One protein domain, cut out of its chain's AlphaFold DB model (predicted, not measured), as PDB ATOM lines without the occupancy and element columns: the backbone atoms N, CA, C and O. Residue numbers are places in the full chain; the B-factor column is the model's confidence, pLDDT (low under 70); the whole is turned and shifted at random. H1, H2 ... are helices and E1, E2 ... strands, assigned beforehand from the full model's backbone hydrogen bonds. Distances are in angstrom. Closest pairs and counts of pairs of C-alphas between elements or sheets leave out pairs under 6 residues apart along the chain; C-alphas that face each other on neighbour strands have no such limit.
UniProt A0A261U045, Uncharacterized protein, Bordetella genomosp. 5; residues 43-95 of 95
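What this domain is: This is residues 43 to 95 of the 95 residues of an uncharacterized protein of Bordetella genomosp. 5 (UniProt A0A261U045). Look for a small hairpin of strands, E1 and E2, with two short helices, H1 and H2, on one side of it, set at a steep angle to each other. A long tail with no named element, residues 82 to 95, follows H2. The 53 printed residues run E1, E2, H1, H2, with an antiparallel sheet; the class is mixed, with under half of the residues in named elements. The whole is compact, with a radius of gyration of the C-alphas of 9.8 A and spans of 27 by 24 by 16 A.

Where its parts are: Find C-alpha 50 at (212.966, 192.137, 228.576), where E1, residues 50 to 52, begins its 6.5 A. E2, residues 57 to 59, covers 6.1 A. H1, residues 61 to 68, covers 10.2 A. H2, residues 74 to 81, covers 10.1 A and ends at C-alpha 81, (219.700, 198.665, 226.421).

How they stand to each other: In the hairpin E1 and E2, find N 50 and O 59 within hydrogen-bond range at 2.9 A. The closest C-alphas of E1 and H2, those of Cys 52 and Cys 81, are 4.7 A apart. H1 and H2 are close but not clearly touching, with Pro 61 and Phe 77 their closest C-alphas at 6.3 A; they run the same way at a steep tilt of 57 degrees. E2 and H2 are apart. In H1 and H2 every O i to N i+4 pair is within hydrogen-bond range.

The domain as a whole: The C-alphas of Ala 56 and Pro 94 are the two farthest apart, 27.2 A. The printed part has no cut, and its three links are tight. Residues 83 to 95 have pLDDT under 70.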
ATOM      1  N   CYS A  43     213.724 185.449 227.000       92.44
ATOM      2  CA  CYS A  43     213.154 186.220 228.101       92.44
ATOM      3  C   CYS A  43     211.675 185.890 228.260       92.44
ATOM      4  O   CYS A  43     211.029 185.522 227.289       92.44
ATOM      5  N   LYS A  44     211.135 186.038 229.476       91.12
ATOM      6  CA  LYS A  44     209.726 185.776 229.810       91.12
ATOM      7  C   LYS A  44     208.934 187.087 229.969       91.12
ATOM      8  O   LYS A  44     208.915 187.635 231.084       91.12
ATOM      9  N   PRO A  45     208.269 187.609 228.918       87.06
ATOM     10  CA  PRO A  45     207.637 188.927 228.959       87.06
ATOM     11  C   PRO A  45     206.494 189.024 229.972       87.06
ATOM     12  O   PRO A  45     206.337 190.061 230.613       87.06
ATOM     13  N   THR A  46     205.733 187.950 230.206       84.50
ATOM     14  CA  THR A  46     204.650 187.949 231.209       84.50
ATOM     15  C   THR A  46     205.157 188.026 232.645       84.50
ATOM     16  O   THR A  46     204.427 188.464 233.528       84.50
ATOM     17  N   ALA A  47     206.406 187.617 232.903       87.00
ATOM     18  CA  ALA A  47     207.082 187.856 234.180       87.00
ATOM     19  C   ALA A  47     207.778 189.231 234.222       87.00
ATOM     20  O   ALA A  47     208.367 189.600 235.240       87.00
ATOM     21  N   GLY A  48     207.694 189.991 233.127       88.31
ATOM     22  CA  GLY A  48     208.255 191.324 232.982       88.31
ATOM     23  C   GLY A  48     209.750 191.363 232.691       88.31
ATOM     24  O   GLY A  48     210.389 192.381 232.953       88.31
ATOM     25  N   TYR A  49     210.305 190.268 232.171       90.75
ATOM     26  CA  TYR A  49     211.659 190.263 231.635       90.75
ATOM     27  C   TYR A  49     211.672 190.806 230.207       90.75
ATOM     28  O   TYR A  49     210.820 190.448 229.397       90.75
ATOM     29  N   ALA A  50     212.672 191.628 229.907       91.12
ATOM     30  CA  ALA A  50     212.966 192.137 228.576       91.12
ATOM     31  C   ALA A  50     214.451 191.940 228.261       91.12
ATOM     32  O   ALA A  50     215.303 192.061 229.149       91.12
ATOM     33  N   TRP A  51     214.759 191.644 227.001       93.44
ATOM     34  CA  TRP A  51     216.137 191.526 226.542       93.44
ATOM     35  C   TRP A  51     216.853 192.878 226.562       93.44
ATOM     36  O   TRP A  51     216.303 193.902 226.152       93.44
ATOM     37  N   CYS A  52     218.098 192.875 227.032       93.88
ATOM     38  CA  CYS A  52     218.971 194.037 227.025       93.88
ATOM     39  C   CYS A  52     220.257 193.726 226.255       93.88
ATOM     40  O   CYS A  52     221.137 193.066 226.807       93.88
ATOM     41  N   GLU A  53     220.401 194.246 225.031       93.88
ATOM     42  CA  GLU A  53     221.576 193.995 224.175       93.88
ATOM     43  C   GLU A  53     222.877 194.395 224.870       93.88
ATOM     44  O   GLU A  53     223.823 193.614 224.938       93.88
ATOM     45  N   ARG A  54     222.899 195.583 225.492       94.62
ATOM     46  CA  ARG A  54     224.072 196.075 226.236       94.62
ATOM     47  C   ARG A  54     224.572 195.082 227.290       94.62
ATOM     48  O   ARG A  54     225.765 195.042 227.578       94.62
ATOM     49  N   LEU A  55     223.657 194.358 227.927       95.00
ATOM     50  CA  LEU A  55     223.958 193.468 229.042       95.00
ATOM     51  C   LEU A  55     223.929 191.984 228.656       95.00
ATOM     52  O   LEU A  55     224.215 191.155 229.521       95.00
ATOM     53  N   ALA A  56     223.552 191.674 227.411       94.50
ATOM     54  CA  ALA A  56     223.289 190.336 226.898       94.50
ATOM     55  C   ALA A  56     222.494 189.459 227.885       94.50
ATOM     56  O   ALA A  56     222.845 188.307 228.142       94.50
ATOM     57  N   GLN A  57     221.454 190.029 228.499       95.50
ATOM     58  CA  GLN A  57     220.675 189.340 229.524       95.50
ATOM     59  C   GLN A  57     219.216 189.801 229.553       95.50
ATOM     60  O   GLN A  57     218.893 190.938 229.198       95.50
ATOM     61  N   CYS A  58     218.352 188.927 230.060       94.31
ATOM     62  CA  CYS A  58     216.977 189.261 230.400       94.31
ATOM     63  C   CYS A  58     216.942 190.021 231.727       94.31
ATOM     64  O   CYS A  58     217.312 189.482 232.770       94.31
ATOM     65  N   VAL A  59     216.463 191.260 231.706       93.94
ATOM     66  CA  VAL A  59     216.351 192.120 232.892       93.94
ATOM     67  C   VAL A  59     214.907 192.529 233.130       93.94
ATOM     68  O   VAL A  59     214.104 192.558 232.201       93.94
ATOM     69  N   ARG A  60     214.581 192.907 234.369       92.31
ATOM     70  CA  ARG A  60     213.347 193.632 234.694       92.31
ATOM     71  C   ARG A  60     213.623 195.134 234.592       92.31
ATOM     72  O   ARG A  60     214.384 195.658 235.407       92.31
ATOM     73  N   PRO A  61     213.032 195.866 233.638       91.25
ATOM     74  CA  PRO A  61     213.449 197.244 233.350       91.25
ATOM     75  C   PRO A  61     213.294 198.228 234.509       91.25
ATOM     76  O   PRO A  61     214.108 199.132 234.656       91.25
ATOM     77  N   TRP A  62     212.332 198.013 235.407       89.62
ATOM     78  CA  TRP A  62     212.182 198.822 236.622       89.62
ATOM     79  C   TRP A  62     213.235 198.517 237.692       89.62
ATOM     80  O   TRP A  62     213.620 199.410 238.446       89.62
ATOM     81  N   GLU A  63     213.726 197.278 237.778       92.44
ATOM     82  CA  GLU A  63     214.858 196.953 238.650       92.44
ATOM     83  C   GLU A  63     216.142 197.556 238.105       92.44
ATOM     84  O   GLU A  63     216.894 198.165 238.861       92.44
ATOM     85  N   LEU A  64     216.354 197.440 236.791       92.25
ATOM     86  CA  LEU A  64     217.482 198.064 236.116       92.25
ATOM     87  C   LEU A  64     217.453 199.585 236.302       92.25
ATOM     88  O   LEU A  64     218.476 200.165 236.660       92.25
ATOM     89  N   ALA A  65     216.288 200.217 236.128       91.75
ATOM     90  CA  ALA A  65     216.124 201.649 236.335       91.75
ATOM     91  C   ALA A  65     216.477 202.060 237.769       91.75
ATOM     92  O   ALA A  65     217.282 202.968 237.954       91.75
ATOM     93  N   ARG A  66     215.981 201.338 238.784       91.75
ATOM     94  CA  ARG A  66     216.364 201.569 240.188       91.75
ATOM     95  C   ARG A  66     217.862 201.381 240.433       91.75
ATOM     96  O   ARG A  66     218.472 202.207 241.100       91.75
ATOM     97  N   ALA A  67     218.451 200.307 239.912       93.81
ATOM     98  CA  ALA A  67     219.854 199.969 240.145       93.81
ATOM     99  C   ALA A  67     220.828 200.925 239.440       93.81
ATOM    100  O   ALA A  67     221.965 201.080 239.882       93.81
ATOM    101  N   ARG A  68     220.409 201.538 238.329       92.88
ATOM    102  CA  ARG A  68     221.246 202.412 237.492       92.88
ATOM    103  C   ARG A  68     220.839 203.886 237.531       92.88
ATOM    104  O   ARG A  68     221.469 204.682 236.848       92.88
ATOM    105  N   GLY A  69     219.816 204.245 238.307       93.88
ATOM    106  CA  GLY A  69     219.300 205.614 238.381       93.88
ATOM    107  C   GLY A  69     218.707 206.118 237.061       93.88
ATOM    108  O   GLY A  69     218.832 207.299 236.754       93.88
ATOM    109  N   LEU A  70     218.108 205.232 236.257       89.62
ATOM    110  CA  LEU A  70     217.461 205.608 234.995       89.62
ATOM    111  C   LEU A  70     216.041 206.117 235.254       89.62
ATOM    112  O   LEU A  70     215.400 205.735 236.238       89.62
ATOM    113  N   ALA A  71     215.522 206.926 234.332       88.25
ATOM    114  CA  ALA A  71     214.106 207.266 234.328       88.25
ATOM    115  C   ALA A  71     213.249 205.997 234.172       88.25
ATOM    116  O   ALA A  71     213.633 205.030 233.512       88.25
ATOM    117  N   THR A  72     212.071 205.994 234.791       82.38
ATOM    118  CA  THR A  72     211.104 204.909 234.618       82.38
ATOM    119  C   THR A  72     210.415 205.064 233.270       82.38
ATOM    120  O   THR A  72     209.749 206.072 233.047       82.38
ATOM    121  N   GLY A  73     210.535 204.070 232.396       80.94
ATOM    122  CA  GLY A  73     209.819 204.068 231.125       80.94
ATOM    123  C   GLY A  73     210.489 203.202 230.061       80.94
ATOM    124  O   GLY A  73     211.651 202.814 230.219       80.94
ATOM    125  N   PRO A  74     209.755 202.874 228.988       82.06
ATOM    126  CA  PRO A  74     210.294 202.133 227.856       82.06
ATOM    127  C   PRO A  74     211.371 202.917 227.095       82.06
ATOM    128  O   PRO A  74     212.301 202.296 226.596       82.06
ATOM    129  N   GLU A  75     211.303 204.249 227.052       86.12
ATOM    130  CA  GLU A  75     212.275 205.100 226.352       86.12
ATOM    131  C   GLU A  75     213.653 205.017 227.010       86.12
ATOM    132  O   GLU A  75     214.628 204.632 226.375       86.12
ATOM    133  N   ALA A  76     213.727 205.263 228.322       88.88
ATOM    134  CA  ALA A  76     214.984 205.184 229.065       88.88
ATOM    135  C   ALA A  76     215.587 203.769 229.055       88.88
ATOM    136  O   ALA A  76     216.809 203.604 229.048       88.88
ATOM    137  N   PHE A  77     214.735 202.738 229.041       89.38
ATOM    138  CA  PHE A  77     215.181 201.364 228.855       89.38
ATOM    139  C   PHE A  77     215.745 201.134 227.450       89.38
ATOM    140  O   PHE A  77     216.829 200.567 227.337       89.38
ATOM    141  N   ALA A  78     215.050 201.576 226.400       89.56
ATOM    142  CA  ALA A  78     215.496 201.443 225.016       89.56
ATOM    143  C   ALA A  78     216.828 202.169 224.786       89.56
ATOM    144  O   ALA A  78     217.751 201.578 224.230       89.56
ATOM    145  N   ASP A  79     216.977 203.386 225.311       92.25
ATOM    146  CA  ASP A  79     218.218 204.161 225.233       92.25
ATOM    147  C   ASP A  79     219.383 203.452 225.934       92.25
ATOM    148  O   ASP A  79     220.503 203.372 225.420       92.25
ATOM    149  N   TYR A  80     219.134 202.902 227.127       92.44
ATOM    150  CA  TYR A  80     220.169 202.192 227.866       92.44
ATOM    151  C   TYR A  80     220.504 200.846 227.205       92.44
ATOM    152  O   TYR A  80     221.676 200.528 227.007       92.44
ATOM    153  N   CYS A  81     219.505 200.041 226.861       92.38
ATOM    154  CA  CYS A  81     219.700 198.665 226.421       92.38
ATOM    155  C   CYS A  81     219.904 198.495 224.917       92.38
ATOM    156  O   CYS A  81     220.409 197.446 224.537       92.38
ATOM    157  N   GLY A  82     219.537 199.467 224.078       85.06
ATOM    158  CA  GLY A  82     219.544 199.331 222.618       85.06
ATOM    159  C   GLY A  82     218.467 198.381 222.077       85.06
ATOM    160  O   GLY A  82     218.580 197.921 220.946       85.06
ATOM    161  N   ALA A  83     217.452 198.052 222.883       65.88
ATOM    162  CA  ALA A  83     216.379 197.133 222.508       65.88
ATOM    163  C   ALA A  83     215.193 197.894 221.882       65.88
ATOM    164  O   ALA A  83     214.849 198.975 222.370       65.88
ATOM    165  N   PRO A  84     214.525 197.355 220.840       59.88
ATOM    166  CA  PRO A  84     213.289 197.943 220.335       59.88
ATOM    167  C   PRO A  84     212.202 197.921 221.419       59.88
ATOM    168  O   PRO A  84     212.186 197.039 222.278       59.88
ATOM    169  N   ALA A  85     211.270 198.877 221.355       52.44
ATOM    170  CA  ALA A  85     210.205 199.153 222.330       52.44
ATOM    171  C   ALA A  85     209.155 198.028 222.536       52.44
ATOM    172  O   ALA A  85     208.040 198.292 222.973       52.44
ATOM    173  N   ALA A  86     209.504 196.763 222.284       52.31
ATOM    174  CA  ALA A  86     208.787 195.582 222.772       52.31
ATOM    175  C   ALA A  86     208.920 195.393 224.299       52.31
ATOM    176  O   ALA A  86     208.466 194.394 224.853       52.31
ATOM    177  N   ALA A  87     209.536 196.360 224.979       52.94
ATOM    178  CA  ALA A  87     209.409 196.586 226.403       52.94
ATOM    179  C   ALA A  87     207.910 196.562 226.790       52.94
ATOM    180  O   ALA A  87     207.169 197.466 226.393       52.94
ATOM    181  N   PRO A  88     207.424 195.533 227.515       55.12
ATOM    182  CA  PRO A  88     206.018 195.469 227.896       55.12
ATOM    183  C   PRO A  88     205.673 196.709 228.715       55.12
ATOM    184  O   PRO A  88     206.528 197.209 229.442       55.12
ATOM    185  N   ALA A  89     204.437 197.204 228.610       56.41
ATOM    186  CA  ALA A  89     203.958 198.325 229.414       56.41
ATOM    187  C   ALA A  89     204.298 198.075 230.895       56.41
ATOM    188  O   ALA A  89     203.655 197.266 231.568       56.41
ATOM    189  N   PHE A  90     205.369 198.719 231.369       62.50
ATOM    190  CA  PHE A  90     205.979 198.445 232.662       62.50
ATOM    191  C   PHE A  90     205.095 199.022 233.748       62.50
ATOM    192  O   PHE A  90     205.307 200.134 234.230       62.50
ATOM    193  N   ARG A  91     204.081 198.268 234.161       61.81
ATOM    194  CA  ARG A  91     203.409 198.578 235.412       61.81
ATOM    195  C   ARG A  91     204.387 198.213 236.520       61.81
ATOM    196  O   ARG A  91     204.623 197.033 236.768       61.81
ATOM    197  N   VAL A  92     204.997 199.232 237.123       59.38
ATOM    198  CA  VAL A  92     205.832 199.084 238.318       59.38
ATOM    199  C   VAL A  92     205.014 198.273 239.328       59.38
ATOM    200  O   VAL A  92     203.929 198.725 239.703       59.38
ATOM    201  N   PRO A  93     205.449 197.060 239.718       59.41
ATOM    202  CA  PRO A  93     204.755 196.336 240.768       59.41
ATOM    203  C   PRO A  93     204.786 197.196 242.040       59.41
ATOM    204  O   PRO A  93     205.828 197.801 242.314       59.41
ATOM    205  N   PRO A  94     203.668 197.303 242.784       57.00
ATOM    206  CA  PRO A  94     203.690 197.970 244.078       57.00
ATOM    207  C   PRO A  94     204.760 197.289 244.940       57.00
ATOM    208  O   PRO A  94     204.807 196.059 244.996       57.00
ATOM    209  N   GLN A  95     205.663 198.100 245.492       53.62
ATOM    210  CA  GLN A  95     206.715 197.651 246.405       53.62
ATOM    211  C   GLN A  95     206.104 197.324 247.765       53.62
ATOM    212  O   GLN A  95     205.213 198.100 248.187       53.62
TER     213      GLN A  95